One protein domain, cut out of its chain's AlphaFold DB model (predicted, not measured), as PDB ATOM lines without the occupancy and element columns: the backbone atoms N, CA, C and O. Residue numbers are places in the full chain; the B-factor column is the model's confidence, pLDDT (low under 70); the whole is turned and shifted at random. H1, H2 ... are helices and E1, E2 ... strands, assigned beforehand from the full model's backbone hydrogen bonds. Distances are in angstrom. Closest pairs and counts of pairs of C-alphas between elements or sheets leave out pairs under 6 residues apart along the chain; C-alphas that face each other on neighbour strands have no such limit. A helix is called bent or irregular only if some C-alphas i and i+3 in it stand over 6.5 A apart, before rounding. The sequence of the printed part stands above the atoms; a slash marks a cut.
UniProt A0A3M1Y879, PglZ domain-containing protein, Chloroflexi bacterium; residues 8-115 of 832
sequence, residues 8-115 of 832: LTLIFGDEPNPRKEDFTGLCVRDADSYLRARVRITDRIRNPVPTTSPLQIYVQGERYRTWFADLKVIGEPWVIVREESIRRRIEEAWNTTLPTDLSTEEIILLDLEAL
ATOM      1  N   LEU A   8     157.812 173.260 148.505       42.69
ATOM      2  CA  LEU A   8     156.902 173.427 147.378       42.69
ATOM      3  C   LEU A   8     157.499 174.459 146.424       42.69
ATOM      4  O   LEU A   8     157.332 175.668 146.580       42.69
ATOM      5  N   THR A   9     158.249 173.973 145.441       45.47
ATOM      6  CA  THR A   9     158.881 174.823 144.432       45.47
ATOM      7  C   THR A   9     157.853 175.255 143.382       45.47
ATOM      8  O   THR A   9     157.240 174.402 142.734       45.47
ATOM      9  N   LEU A  10     157.649 176.569 143.203       48.78
ATOM     10  CA  LEU A  10     156.879 177.126 142.083       48.78
ATOM     11  C   LEU A  10     157.844 177.655 141.029       48.78
ATOM     12  O   LEU A  10     158.702 178.483 141.330       48.78
ATOM     13  N   ILE A  11     157.739 177.171 139.796       46.53
ATOM     14  CA  ILE A  11     158.732 177.478 138.758       46.53
ATOM     15  C   ILE A  11     158.026 177.669 137.422       46.53
ATOM     16  O   ILE A  11     157.090 176.936 137.131       46.53
ATOM     17  N   PHE A  12     158.425 178.671 136.641       42.16
ATOM     18  CA  PHE A  12     157.671 179.226 135.509       42.16
ATOM     19  C   PHE A  12     158.323 178.836 134.167       42.16
ATOM     20  O   PHE A  12     159.542 178.906 134.056       42.16
ATOM     21  N   GLY A  13     157.529 178.464 133.153       36.53
ATOM     22  CA  GLY A  13     157.981 178.205 131.772       36.53
ATOM     23  C   GLY A  13     156.816 177.861 130.829       36.53
ATOM     24  O   GLY A  13     155.806 177.349 131.306       36.53
ATOM     25  N   ASP A  14     156.924 178.153 129.529       33.84
ATOM     26  CA  ASP A  14     155.863 177.962 128.517       33.84
ATOM     27  C   ASP A  14     155.821 176.512 127.949       33.84
ATOM     28  O   ASP A  14     156.852 175.863 127.843       33.84
ATOM     29  N   GLU A  15     154.621 176.021 127.586       34.00
ATOM     30  CA  GLU A  15     154.233 174.697 127.001       34.00
ATOM     31  C   GLU A  15     153.995 173.439 127.889       34.00
ATOM     32  O   GLU A  15     154.659 173.227 128.906       34.00
ATOM     33  N   PRO A  16     152.930 172.642 127.615       39.16
ATOM     34  CA  PRO A  16     152.144 171.905 128.616       39.16
ATOM     35  C   PRO A  16     152.572 170.443 128.819       39.16
ATOM     36  O   PRO A  16     152.721 169.703 127.858       39.16
ATOM     37  N   ASN A  17     152.610 169.967 130.071       37.44
ATOM     38  CA  ASN A  17     152.355 168.547 130.346       37.44
ATOM     39  C   ASN A  17     151.726 168.343 131.743       37.44
ATOM     40  O   ASN A  17     152.324 168.747 132.743       37.44
ATOM     41  N   PRO A  18     150.520 167.757 131.857       47.22
ATOM     42  CA  PRO A  18     149.899 167.431 133.129       47.22
ATOM     43  C   PRO A  18     150.005 165.923 133.390       47.22
ATOM     44  O   PRO A  18     149.195 165.184 132.845       47.22
ATOM     45  N   ARG A  19     150.945 165.464 134.234       45.06
ATOM     46  CA  ARG A  19     150.851 164.192 134.998       45.06
ATOM     47  C   ARG A  19     152.087 163.951 135.879       45.06
ATOM     48  O   ARG A  19     153.092 163.425 135.426       45.06
ATOM     49  N   LYS A  20     151.956 164.302 137.159       36.94
ATOM     50  CA  LYS A  20     152.503 163.613 138.344       36.94
ATOM     51  C   LYS A  20     151.673 164.122 139.528       36.94
ATOM     52  O   LYS A  20     151.545 165.330 139.710       36.94
ATOM     53  N   GLU A  21     151.024 163.222 140.260       38.88
ATOM     54  CA  GLU A  21     150.110 163.563 141.367       38.88
ATOM     55  C   GLU A  21     150.825 163.827 142.705       38.88
ATOM     56  O   GLU A  21     150.166 164.068 143.712       38.88
ATOM     57  N   ASP A  22     152.159 163.898 142.711       42.53
ATOM     58  CA  ASP A  22     152.937 164.271 143.892       42.53
ATOM     59  C   ASP A  22     153.345 165.752 143.874       42.53
ATOM     60  O   ASP A  22     153.695 166.324 142.845       42.53
ATOM     61  N   PHE A  23     153.265 166.388 145.047       49.00
ATOM     62  CA  PHE A  23     153.318 167.838 145.314       49.00
ATOM     63  C   PHE A  23     154.623 168.576 144.931       49.00
ATOM     64  O   PHE A  23     154.818 169.729 145.321       49.00
ATOM     65  N   THR A  24     155.520 167.953 144.179       45.97
ATOM     66  CA  THR A  24     156.813 168.512 143.778       45.97
ATOM     67  C   THR A  24     156.703 169.153 142.394       45.97
ATOM     68  O   THR A  24     156.931 168.503 141.381       45.97
ATOM     69  N   GLY A  25     156.323 170.435 142.356       54.00
ATOM     70  CA  GLY A  25     156.406 171.276 141.154       54.00
ATOM     71  C   GLY A  25     155.056 171.787 140.654       54.00
ATOM     72  O   GLY A  25     154.383 171.155 139.845       54.00
ATOM     73  N   LEU A  26     154.648 172.976 141.105       58.16
ATOM     74  CA  LEU A  26     153.500 173.688 140.534       58.16
ATOM     75  C   LEU A  26     154.019 174.777 139.588       58.16
ATOM     76  O   LEU A  26     154.627 175.752 140.026       58.16
ATOM     77  N   CYS A  27     153.777 174.615 138.287       55.97
ATOM     78  CA  CYS A  27     154.171 175.599 137.283       55.97
ATOM     79  C   CYS A  27     153.072 176.654 137.094       55.97
ATOM     80  O   CYS A  27     151.933 176.323 136.756       55.97
ATOM     81  N   VAL A  28     153.407 177.923 137.332       59.16
ATOM     82  CA  VAL A  28     152.542 179.081 137.063       59.16
ATOM     83  C   VAL A  28     153.032 179.727 135.768       59.16
ATOM     84  O   VAL A  28     154.228 179.887 135.578       59.16
ATOM     85  N   ARG A  29     152.130 180.044 134.847       55.16
ATOM     86  CA  ARG A  29     152.443 180.487 133.471       55.16
ATOM     87  C   ARG A  29     151.562 181.647 133.028       55.16
ATOM     88  O   ARG A  29     151.986 182.562 132.339       55.16
ATOM     89  N   ASP A  30     150.330 181.619 133.500       57.38
ATOM     90  CA  ASP A  30     149.258 182.548 133.201       57.38
ATOM     91  C   ASP A  30     148.415 182.783 134.469       57.38
ATOM     92  O   ASP A  30     148.688 182.248 135.550       57.38
ATOM     93  N   ALA A  31     147.377 183.609 134.348       64.31
ATOM     94  CA  ALA A  31     146.479 183.904 135.461       64.31
ATOM     95  C   ALA A  31     145.750 182.650 135.992       64.31
ATOM     96  O   ALA A  31     145.514 182.539 137.197       64.31
ATOM     97  N   ASP A  32     145.447 181.683 135.128       63.34
ATOM     98  CA  ASP A  32     144.687 180.481 135.479       63.34
ATOM     99  C   ASP A  32     145.534 179.461 136.251       63.34
ATOM    100  O   ASP A  32     145.112 178.908 137.269       63.34
ATOM    101  N   SER A  33     146.763 179.220 135.807       61.53
ATOM    102  CA  SER A  33     147.753 178.404 136.514       61.53
ATOM    103  C   SER A  33     148.196 179.056 137.825       61.53
ATOM    104  O   SER A  33     148.389 178.339 138.808       61.53
ATOM    105  N   TYR A  34     148.244 180.393 137.892       75.38
ATOM    106  CA  TYR A  34     148.418 181.126 139.151       75.38
ATOM    107  C   TYR A  34     147.279 180.824 140.127       75.38
ATOM    108  O   TYR A  34     147.540 180.452 141.272       75.38
ATOM    109  N   LEU A  35     146.021 180.919 139.680       73.19
ATOM    110  CA  LEU A  35     144.858 180.612 140.514       73.19
ATOM    111  C   LEU A  35     144.878 179.157 140.997       73.19
ATOM    112  O   LEU A  35     144.681 178.914 142.188       73.19
ATOM    113  N   ARG A  36     145.191 178.192 140.123       72.62
ATOM    114  CA  ARG A  36     145.310 176.771 140.501       72.62
ATOM    115  C   ARG A  36     146.414 176.531 141.533       72.62
ATOM    116  O   ARG A  36     146.170 175.848 142.530       72.62
ATOM    117  N   ALA A  37     147.602 177.100 141.325       75.81
ATOM    118  CA  ALA A  37     148.706 176.987 142.274       75.81
ATOM    119  C   ALA A  37     148.339 177.625 143.617       75.81
ATOM    120  O   ALA A  37     148.500 177.004 144.665       75.81
ATOM    121  N   ARG A  38     147.752 178.823 143.591       82.25
ATOM    122  CA  ARG A  38     147.316 179.540 144.791       82.25
ATOM    123  C   ARG A  38     146.263 178.768 145.579       82.25
ATOM    124  O   ARG A  38     146.388 178.689 146.799       82.25
ATOM    125  N   VAL A  39     145.268 178.170 144.920       80.00
ATOM    126  CA  VAL A  39     144.251 177.332 145.582       80.00
ATOM    127  C   VAL A  39     144.907 176.142 146.275       80.00
ATOM    128  O   VAL A  39     144.650 175.926 147.455       80.00
ATOM    129  N   ARG A  40     145.811 175.426 145.597       76.81
ATOM    130  CA  ARG A  40     146.513 174.268 146.180       76.81
ATOM    131  C   ARG A  40     147.409 174.645 147.359       76.81
ATOM    132  O   ARG A  40     147.401 173.959 148.375       76.81
ATOM    133  N   ILE A  41     148.148 175.749 147.256       78.25
ATOM    134  CA  ILE A  41     148.987 176.247 148.356       78.25
ATOM    135  C   ILE A  41     148.115 176.660 149.538       78.25
ATOM    136  O   ILE A  41     148.414 176.318 150.675       78.25
ATOM    137  N   THR A  42     147.011 177.360 149.274       82.44
ATOM    138  CA  THR A  42     146.070 177.782 150.317       82.44
ATOM    139  C   THR A  42     145.440 176.575 151.006       82.44
ATOM    140  O   THR A  42     145.317 176.566 152.227       82.44
ATOM    141  N   ASP A  43     145.079 175.542 150.248       77.88
ATOM    142  CA  ASP A  43     144.537 174.301 150.795       77.88
ATOM    143  C   ASP A  43     145.572 173.569 151.662       77.88
ATOM    144  O   ASP A  43     145.259 173.119 152.760       77.88
ATOM    145  N   ARG A  44     146.845 173.562 151.246       74.12
ATOM    146  CA  ARG A  44     147.951 173.009 152.042       74.12
ATOM    147  C   ARG A  44     148.229 173.798 153.321       74.12
ATOM    148  O   ARG A  44     148.550 173.196 154.341       74.12
ATOM    149  N   ILE A  45     148.106 175.124 153.275       78.62
ATOM    150  CA  ILE A  45     148.208 175.990 154.459       78.62
ATOM    151  C   ILE A  45     147.051 175.702 155.428       78.62
ATOM    152  O   ILE A  45     147.262 175.662 156.636       78.62
ATOM    153  N   ARG A  46     145.836 175.478 154.910       80.56
ATOM    154  CA  ARG A  46     144.635 175.189 155.715       80.56
ATOM    155  C   ARG A  46     144.618 173.774 156.289       80.56
ATOM    156  O   ARG A  46     144.085 173.583 157.376       80.56
ATOM    157  N   ASN A  47     145.219 172.821 155.583       78.25
ATOM    158  CA  ASN A  47     145.312 171.413 155.962       78.25
ATOM    159  C   ASN A  47     146.786 171.007 156.152       78.25
ATOM    160  O   ASN A  47     147.338 170.260 155.333       78.25
ATOM    161  N   PRO A  48     147.462 171.517 157.200       66.19
ATOM    162  CA  PRO A  48     148.878 171.260 157.404       66.19
ATOM    163  C   PRO A  48     149.114 169.775 157.698       66.19
ATOM    164  O   PRO A  48     148.552 169.206 158.632       66.19
ATOM    165  N   VAL A  49     149.991 169.143 156.918       64.19
ATOM    166  CA  VAL A  49     150.567 167.845 157.296       64.19
ATOM    167  C   VAL A  49     151.561 168.104 158.427       64.19
ATOM    168  O   VAL A  49     152.275 169.105 158.357       64.19
ATOM    169  N   PRO A  50     151.629 167.252 159.466       62.44
ATOM    170  CA  PRO A  50     152.547 167.444 160.582       62.44
ATOM    171  C   PRO A  50     153.999 167.251 160.117       62.44
ATOM    172  O   PRO A  50     154.583 166.181 160.242       62.44
ATOM    173  N   THR A  51     154.578 168.303 159.544       61.78
ATOM    174  CA  THR A  51     155.983 168.404 159.153       61.78
ATOM    175  C   THR A  51     156.639 169.498 159.982       61.78
ATOM    176  O   THR A  51     156.071 170.571 160.159       61.78
ATOM    177  N   THR A  52     157.853 169.260 160.473       58.84
ATOM    178  CA  THR A  52     158.599 170.201 161.331       58.84
ATOM    179  C   THR A  52     159.180 171.406 160.586       58.84
ATOM    180  O   THR A  52     159.791 172.269 161.211       58.84
ATOM    181  N   SER A  53     159.018 171.467 159.265       63.75
ATOM    182  CA  SER A  53     159.639 172.478 158.408       63.75
ATOM    183  C   SER A  53     158.587 173.412 157.805       63.75
ATOM    184  O   SER A  53     157.542 172.928 157.366       63.75
ATOM    185  N   PRO A  54     158.852 174.730 157.743       72.12
ATOM    186  CA  PRO A  54     157.972 175.673 157.064       72.12
ATOM    187  C   PRO A  54     157.895 175.360 155.564       72.12
ATOM    188  O   PRO A  54     158.894 174.985 154.946       72.12
ATOM    189  N   LEU A  55     156.711 175.555 154.985       73.31
ATOM    190  CA  LEU A  55     156.448 175.523 153.555       73.31
ATOM    191  C   LEU A  55     157.268 176.618 152.868       73.31
ATOM    192  O   LEU A  55     157.009 177.811 153.031       73.31
ATOM    193  N   GLN A  56     158.266 176.214 152.092       75.69
ATOM    194  CA  GLN A  56     159.071 177.146 151.310       75.69
ATOM    195  C   GLN A  56     158.492 177.249 149.903       75.69
ATOM    196  O   GLN A  56     158.397 176.237 149.214       75.69
ATOM    197  N   ILE A  57     158.100 178.462 149.519       76.06
ATOM    198  CA  ILE A  57     157.593 178.825 148.200       76.06
ATOM    199  C   ILE A  57     158.701 179.588 147.485       76.06
ATOM    200  O   ILE A  57     159.029 180.718 147.841       76.06
ATOM    201  N   TYR A  58     159.279 178.981 146.464       73.62
ATOM    202  CA  TYR A  58     160.251 179.659 145.612       73.62
ATOM    203  C   TYR A  58     159.522 180.309 144.447       73.62
ATOM    204  O   TYR A  58     158.602 179.710 143.904       73.62
ATOM    205  N   VAL A  59     159.893 181.536 144.092       75.88
ATOM    206  CA  VAL A  59     159.317 182.280 142.968       75.88
ATOM    207  C   VAL A  59     160.435 182.878 142.126       75.88
ATOM    208  O   VAL A  59     161.423 183.385 142.656       75.88
ATOM    209  N   GLN A  60     160.272 182.851 140.806       66.38
ATOM    210  CA  GLN A  60     161.229 183.435 139.874       66.38
ATOM    211  C   GLN A  60     160.687 184.769 139.351       66.38
ATOM    212  O   GLN A  60     159.756 184.794 138.553       66.38
ATOM    213  N   GLY A  61     161.270 185.877 139.814       70.50
ATOM    214  CA  GLY A  61     160.918 187.237 139.400       70.50
ATOM    215  C   GLY A  61     160.069 188.014 140.415       70.50
ATOM    216  O   GLY A  61     159.083 187.521 140.974       70.50
ATOM    217  N   GLU A  62     160.431 189.283 140.596       71.44
ATOM    218  CA  GLU A  62     159.887 190.212 141.597       71.44
ATOM    219  C   GLU A  62     158.351 190.368 141.548       71.44
ATOM    220  O   GLU A  62     157.673 190.474 142.578       71.44
ATOM    221  N   ARG A  63     157.762 190.305 140.345       72.75
ATOM    222  CA  ARG A  63     156.305 190.403 140.149       72.75
ATOM    223  C   ARG A  63     155.549 189.273 140.856       72.75
ATOM    224  O   ARG A  63     154.543 189.532 141.513       72.75
ATOM    225  N   TYR A  64     156.032 188.038 140.762       71.25
ATOM    226  CA  TYR A  64     155.363 186.876 141.356       71.25
ATOM    227  C   TYR A  64     155.615 186.768 142.854       71.25
ATOM    228  O   TYR A  64     154.719 186.383 143.602       71.25
ATOM    229  N   ARG A  65     156.788 187.211 143.316       79.44
ATOM    230  CA  ARG A  65     157.033 187.438 144.744       79.44
ATOM    231  C   ARG A  65     155.987 188.358 145.352       79.44
ATOM    232  O   ARG A  65     155.477 188.060 146.426       79.44
ATOM    233  N   THR A  66     155.621 189.417 144.638       78.06
ATOM    234  CA  THR A  66     154.549 190.325 145.060       78.06
ATOM    235  C   THR A  66     153.185 189.624 145.069       78.06
ATOM    236  O   THR A  66     152.420 189.788 146.014       78.06
ATOM    237  N   TRP A  67     152.885 188.793 144.064       78.06
ATOM    238  CA  TRP A  67     151.607 188.065 143.953       78.06
ATOM    239  C   TRP A  67     151.390 186.957 144.985       78.06
ATOM    240  O   TRP A  67     150.247 186.556 145.191       78.06
ATOM    241  N   PHE A  68     152.463 186.437 145.579       80.00
ATOM    242  CA  PHE A  68     152.412 185.417 146.631       80.00
ATOM    243  C   PHE A  68     152.771 185.971 148.019       80.00
ATOM    244  O   PHE A  68     152.770 185.225 148.998       80.00
ATOM    245  N   ALA A  69     153.064 187.272 148.131       81.88
ATOM    246  CA  ALA A  69     153.409 187.910 149.401       81.88
ATOM    247  C   ALA A  69     152.259 187.854 150.419       81.88
ATOM    248  O   ALA A  69     152.501 187.777 151.622       81.88
ATOM    249  N   ASP A  70     151.011 187.845 149.949       82.06
ATOM    250  CA  ASP A  70     149.811 187.739 150.779       82.06
ATOM    251  C   ASP A  70     149.648 186.348 151.417       82.06
ATOM    252  O   ASP A  70     149.131 186.244 152.527       82.06
ATOM    253  N   LEU A  71     150.156 185.280 150.789       82.06
ATOM    254  CA  LEU A  71     150.141 183.934 151.381       82.06
ATOM    255  C   LEU A  71     150.997 183.842 152.645       82.06
ATOM    256  O   LEU A  71     150.716 183.018 153.514       82.06
ATOM    257  N   LYS A  72     151.996 184.718 152.785       77.94
ATOM    258  CA  LYS A  72     152.760 184.857 154.025       77.94
ATOM    259  C   LYS A  72     151.862 185.321 155.178       77.94
ATOM    260  O   LYS A  72     151.972 184.798 156.275       77.94
ATOM    261  N   VAL A  73     150.911 186.216 154.906       79.25
ATOM    262  CA  VAL A  73     149.935 186.705 155.897       79.25
ATOM    263  C   VAL A  73     148.947 185.604 156.294       79.25
ATOM    264  O   VAL A  73     148.542 185.523 157.448       79.25
ATOM    265  N   ILE A  74     148.572 184.738 155.348       77.75
ATOM    266  CA  ILE A  74     147.602 183.651 155.574       77.75
ATOM    267  C   ILE A  74     148.245 182.446 156.282       77.75
ATOM    268  O   ILE A  74     147.563 181.742 157.023       77.75
ATOM    269  N   GLY A  75     149.535 182.192 156.050       67.75
ATOM    270  CA  GLY A  75     150.234 180.993 156.515       67.75
ATOM    271  C   GLY A  75     151.349 181.216 157.539       67.75
ATOM    272  O   GLY A  75     152.081 180.270 157.819       67.75
ATOM    273  N   GLU A  76     151.533 182.421 158.085       66.75
ATOM    274  CA  GLU A  76     152.550 182.684 159.114       66.75
ATOM    275  C   GLU A  76     152.304 181.859 160.399       66.75
ATOM    276  O   GLU A  76     151.156 181.712 160.826       66.75
ATOM    277  N   PRO A  77     153.357 181.310 161.045       63.91
ATOM    278  CA  PRO A  77     154.794 181.418 160.729       63.91
ATOM    279  C   PRO A  77     155.330 180.391 159.705       63.91
ATOM    280  O   PRO A  77     156.539 180.293 159.502       63.91
ATOM    281  N   TRP A  78     154.468 179.603 159.066       73.38
ATOM    282  CA  TRP A  78     154.840 178.381 158.346       73.38
ATOM    283  C   TRP A  78     155.130 178.562 156.857       73.38
ATOM    284  O   TRP A  78     155.420 177.568 156.205       73.38
ATOM    285  N   VAL A  79     155.071 179.774 156.299       77.62
ATOM    286  CA  VAL A  79     155.292 180.014 154.861       77.62
ATOM    287  C   VAL A  79     156.469 180.959 154.629       77.62
ATOM    288  O   VAL A  79     156.469 182.098 155.096       77.62
ATOM    289  N   ILE A  80     157.466 180.511 153.863       79.00
ATOM    290  CA  ILE A  80     158.629 181.314 153.462       79.00
ATOM    291  C   ILE A  80     158.615 181.478 151.946       79.00
ATOM    292  O   ILE A  80     158.846 180.513 151.229       79.00
ATOM    293  N   VAL A  81     158.408 182.702 151.458       79.06
ATOM    294  CA  VAL A  81     158.523 183.016 150.025       79.06
ATOM    295  C   VAL A  81     159.943 183.502 149.719       79.06
ATOM    296  O   VAL A  81     160.371 184.511 150.288       79.06
ATOM    297  N   ARG A  82     160.683 182.804 148.849       79.44
ATOM    298  CA  ARG A  82     162.049 183.164 148.421       79.44
ATOM    299  C   ARG A  82     162.097 183.459 146.929       79.44
ATOM    300  O   ARG A  82     161.505 182.739 146.135       79.44
ATOM    301  N   GLU A  83     162.831 184.503 146.562       80.69
ATOM    302  CA  GLU A  83     163.138 184.806 145.167       80.69
ATOM    303  C   GLU A  83     164.474 184.167 144.801       80.69
ATOM    304  O   GLU A  83     165.533 184.643 145.209       80.69
ATOM    305  N   GLU A  84     164.414 183.044 144.095       80.25
ATOM    306  CA  GLU A  84     165.585 182.246 143.747       80.25
ATOM    307  C   GLU A  84     165.330 181.540 142.413       80.25
ATOM    308  O   GLU A  84     164.225 181.051 142.171       80.25
ATOM    309  N   SER A  85     166.326 181.505 141.524       82.50
ATOM    310  CA  SER A  85     166.190 180.763 140.269       82.50
ATOM    311  C   SER A  85     166.352 179.265 140.524       82.50
ATOM    312  O   SER A  85     167.232 178.845 141.278       82.50
ATOM    313  N   ILE A  86     165.541 178.443 139.852       82.06
ATOM    314  CA  ILE A  86     165.646 176.976 139.926       82.06
ATOM    315  C   ILE A  86     167.064 176.487 139.608       82.06
ATOM    316  O   ILE A  86     167.571 175.596 140.284       82.06
ATOM    317  N   ARG A  87     167.720 177.120 138.626       90.06
ATOM    318  CA  ARG A  87     169.104 176.843 138.240       90.06
ATOM    319  C   ARG A  87     170.037 176.951 139.435       90.06
ATOM    320  O   ARG A  87     170.698 175.975 139.755       90.06
ATOM    321  N   ARG A  88     170.051 178.106 140.106       87.62
ATOM    322  CA  ARG A  88     170.955 178.348 141.232       87.62
ATOM    323  C   ARG A  88     170.716 177.340 142.348       87.62
ATOM    324  O   ARG A  88     171.668 176.819 142.911       87.62
ATOM    325  N   ARG A  89     169.453 177.020 142.624       86.31
ATOM    326  CA  ARG A  89     169.121 176.063 143.676       86.31
ATOM    327  C   ARG A  89     169.609 174.654 143.350       86.31
ATOM    328  O   ARG A  89     170.105 173.971 144.237       86.31
ATOM    329  N   ILE A  90     169.469 174.208 142.102       87.62
ATOM    330  CA  ILE A  90     169.999 172.905 141.683       87.62
ATOM    331  C   ILE A  90     171.526 172.932 141.680       87.62
ATOM    332  O   ILE A  90     172.128 171.988 142.168       87.62
ATOM    333  N   GLU A  91     172.153 174.014 141.216       92.50
ATOM    334  CA  GLU A  91     173.611 174.184 141.264       92.50
ATOM    335  C   GLU A  91     174.145 174.111 142.706       92.50
ATOM    336  O   GLU A  91     175.123 173.414 142.973       92.50
ATOM    337  N   GLU A  92     173.461 174.751 143.659       90.12
ATOM    338  CA  GLU A  92     173.776 174.676 145.089       90.12
ATOM    339  C   GLU A  92     173.506 173.273 145.664       90.12
ATOM    340  O   GLU A  92     174.352 172.726 146.373       90.12
ATOM    341  N   ALA A  93     172.365 172.656 145.336       87.06
ATOM    342  CA  ALA A  93     171.988 171.331 145.835       87.06
ATOM    343  C   ALA A  93     172.897 170.213 145.305       87.06
ATOM    344  O   ALA A  93     173.209 169.264 146.024       87.06
ATOM    345  N   TRP A  94     173.320 170.317 144.049       92.75
ATOM    346  CA  TRP A  94     174.223 169.373 143.399       92.75
ATOM    347  C   TRP A  94     175.695 169.722 143.608       92.75
ATOM    348  O   TRP A  94     176.558 168.915 143.270       92.75
ATOM    349  N   ASN A  95     175.986 170.903 144.164       94.50
ATOM    350  CA  ASN A  95     177.331 171.452 144.301       94.50
ATOM    351  C   ASN A  95     178.119 171.396 142.973       94.50
ATOM    352  O   ASN A  95     179.268 170.959 142.923       94.50
ATOM    353  N   THR A  96     177.466 171.798 141.880       95.00
ATOM    354  CA  THR A  96     178.015 171.782 140.515       95.00
ATOM    355  C   THR A  96     177.425 172.921 139.688       95.00
ATOM    356  O   THR A  96     176.395 173.483 140.049       95.00
ATOM    357  N   THR A  97     178.045 173.257 138.561       94.12
ATOM    358  CA  THR A  97     177.508 174.256 137.626       94.12
ATOM    359  C   THR A  97     176.705 173.549 136.538       94.12
ATOM    360  O   THR A  97     177.224 172.650 135.875       94.12
ATOM    361  N   LEU A  98     175.451 173.954 136.316       93.81
ATOM    362  CA  LEU A  98     174.634 173.386 135.243       93.81
ATOM    363  C   LEU A  98     175.116 173.918 133.876       93.81
ATOM    364  O   LEU A  98     175.494 175.092 133.787       93.81
ATOM    365  N   PRO A  99     175.050 173.121 132.790       95.25
ATOM    366  CA  PRO A  99     175.452 173.547 131.449       95.25
ATOM    367  C   PRO A  99     174.824 174.886 131.057       95.25
ATOM    368  O   PRO A  99     173.635 175.113 131.286       95.25
ATOM    369  N   THR A 100     175.607 175.803 130.490       92.06
ATOM    370  CA  THR A 100     175.125 177.156 130.151       92.06
ATOM    371  C   THR A 100     174.094 177.159 129.023       92.06
ATOM    372  O   THR A 100     173.329 178.112 128.913       92.06
ATOM    373  N   ASP A 101     174.048 176.097 128.215       91.56
ATOM    374  CA  ASP A 101     173.072 175.894 127.142       91.56
ATOM    375  C   ASP A 101     171.729 175.313 127.630       91.56
ATOM    376  O   ASP A 101     170.778 175.267 126.855       91.56
ATOM    377  N   LEU A 102     171.619 174.911 128.900       91.81
ATOM    378  CA  LEU A 102     170.393 174.372 129.497       91.81
ATOM    379  C   LEU A 102     169.479 175.507 130.002       91.81
ATOM    380  O   LEU A 102     169.763 176.133 131.022       91.81
ATOM    381  N   SER A 103     168.383 175.828 129.316       88.38
ATOM    382  CA  SER A 103     167.524 176.948 129.739       88.38
ATOM    383  C   SER A 103     166.784 176.667 131.060       88.38
ATOM    384  O   SER A 103     166.750 175.540 131.549       88.38
ATOM    385  N   THR A 104     166.184 177.692 131.671       82.25
ATOM    386  CA  THR A 104     165.392 177.501 132.905       82.25
ATOM    387  C   THR A 104     164.176 176.614 132.632       82.25
ATOM    388  O   THR A 104     163.865 175.731 133.427       82.25
ATOM    389  N   GLU A 105     163.530 176.818 131.487       78.19
ATOM    390  CA  GLU A 105     162.392 176.036 131.007       78.19
ATOM    391  C   GLU A 105     162.772 174.558 130.863       78.19
ATOM    392  O   GLU A 105     162.035 173.689 131.321       78.19
ATOM    393  N   GLU A 106     163.964 174.276 130.332       84.69
ATOM    394  CA  GLU A 106     164.493 172.917 130.201       84.69
ATOM    395  C   GLU A 106     164.751 172.258 131.558       84.69
ATOM    396  O   GLU A 106     164.386 171.108 131.768       84.69
ATOM    397  N   ILE A 107     165.317 172.980 132.529       85.88
ATOM    398  CA  ILE A 107     165.540 172.442 133.884       85.88
ATOM    399  C   ILE A 107     164.212 171.986 134.519       85.88
ATOM    400  O   ILE A 107     164.171 170.963 135.208       85.88
ATOM    401  N   ILE A 108     163.130 172.735 134.280       79.50
ATOM    402  CA  ILE A 108     161.784 172.424 134.783       79.50
ATOM    403  C   ILE A 108     161.196 171.238 134.034       79.50
ATOM    404  O   ILE A 108     160.716 170.298 134.663       79.50
ATOM    405  N   LEU A 109     161.230 171.284 132.702       78.06
ATOM    406  CA  LEU A 109     160.700 170.228 131.850       78.06
ATOM    407  C   LEU A 109     161.370 168.886 132.158       78.06
ATOM    408  O   LEU A 109     160.714 167.846 132.199       78.06
ATOM    409  N   LEU A 110     162.674 168.923 132.428       82.81
ATOM    410  CA  LEU A 110     163.461 167.763 132.799       82.81
ATOM    411  C   LEU A 110     163.343 167.393 134.274       82.81
ATOM    412  O   LEU A 110     163.967 166.413 134.655       82.81
ATOM    413  N   ASP A 111     162.567 168.089 135.107       86.38
ATOM    414  CA  ASP A 111     162.360 167.742 136.523       86.38
ATOM    415  C   ASP A 111     163.688 167.433 137.244       86.38
ATOM    416  O   ASP A 111     163.864 166.385 137.872       86.38
ATOM    417  N   LEU A 112     164.693 168.301 137.052       88.44
ATOM    418  CA  LEU A 112     166.050 168.034 137.537       88.44
ATOM    419  C   LEU A 112     166.132 168.003 139.071       88.44
ATOM    420  O   LEU A 112     166.997 167.333 139.617       88.44
ATOM    421  N   GLU A 113     165.213 168.659 139.782       83.56
ATOM    422  CA  GLU A 113     165.148 168.597 141.250       83.56
ATOM    423  C   GLU A 113     164.903 167.170 141.771       83.56
ATOM    424  O   GLU A 113     165.392 166.816 142.843       83.56
ATOM    425  N   ALA A 114     164.183 166.340 141.012       83.19
ATOM    426  CA  ALA A 114     163.904 164.958 141.388       83.19
ATOM    427  C   ALA A 114     165.086 164.004 141.137       83.19
ATOM    428  O   ALA A 114     165.033 162.845 141.554       83.19
ATOM    429  N   LEU A 115     166.139 164.453 140.443       86.94
ATOM    430  CA  LEU A 115     167.303 163.622 140.158       86.94
ATOM    431  C   LEU A 115     168.342 163.700 141.288       86.94
ATOM    432  O   LEU A 115     168.542 164.762 141.886       86.94
TER     433      LEU A 115
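AT A GLANCE: This is residues 8 to 115 of the 832 residues of the protein "PglZ domain-containing protein" of Chloroflexi bacterium (UniProt A0A3M1Y879). A short pair of parallel strands, E1 and E2, lies side by side near the middle, with helix H2 packed mainly along E2 and the longer helix H1 meeting H2. H3 and H4 form a second group towards the other end, about perpendicular to each other, while residues 8 to 30 make a long loop with no named element. The 108 printed residues run H1, E1, H2, E2, H3, H4, mostly helix by class, with the all-parallel sheet in the order E1, E2. The whole is compact, with a radius of gyration of the C-alphas of 14.0 A and spans of 39 by 30 by 28 A.

HOW THE PARTS SIT: Residues 8 to 9 pair, parallel, with residues 57 to 58 of E1, residues 55 to 59. H1, residues 31 to 46, touches H2, residues 62 to 75, with its residues 38 to 45 alone; the closest C-alphas, of Ile 45 and Gly 75, are 5.8 A apart. They run the same way at a shallow tilt of 26 degrees. E1 and E2, residues 79 to 83, are parallel at 23 degrees, with N 57 and O 80 at 2.8 A and N 80 and O 55 at 2.9 A, within hydrogen-bond range. E1, H2 and E2 make a strand-helix-strand unit, two parallel neighbour strands with a helix between them in the chain, and its crossover is right-handed. The closest C-alphas of H2 and E2, of Lys 72 and Val 79, are 5.5 A apart. H3, residues 86 to 94, touches H4, residues 104 to 109, about perpendicular at 73 degrees, the closest C-alphas being those of Arg 87 and Thr 104, 6.5 A. Every O i to N i+4 pair is within hydrogen-bond range in H1, H3 and H4, against 6 of 10 in H2.

IN THESE COORDINATES: H1 begins at C-alpha 31, (146.479, 183.904, 135.461), and is 22.1 A long. E1 is 12.9 A and H2 20.0 A; H2 is irregular, with C-alphas 67 and 70 7.1 A apart. E2 is 13.4 A, H3 12.0 A, and H4, 8.7 A, ends at C-alpha 109, (160.700, 170.228, 131.850).

THE WHOLE: The C-alphas of Arg 46 and Asp 101 are the farthest apart, 40.3 A. The printed part has no cut, and no link between named elements is long. The mean pLDDT of the printed part is 71.9, and 36 residues are under 70, among them residues 8 to 33.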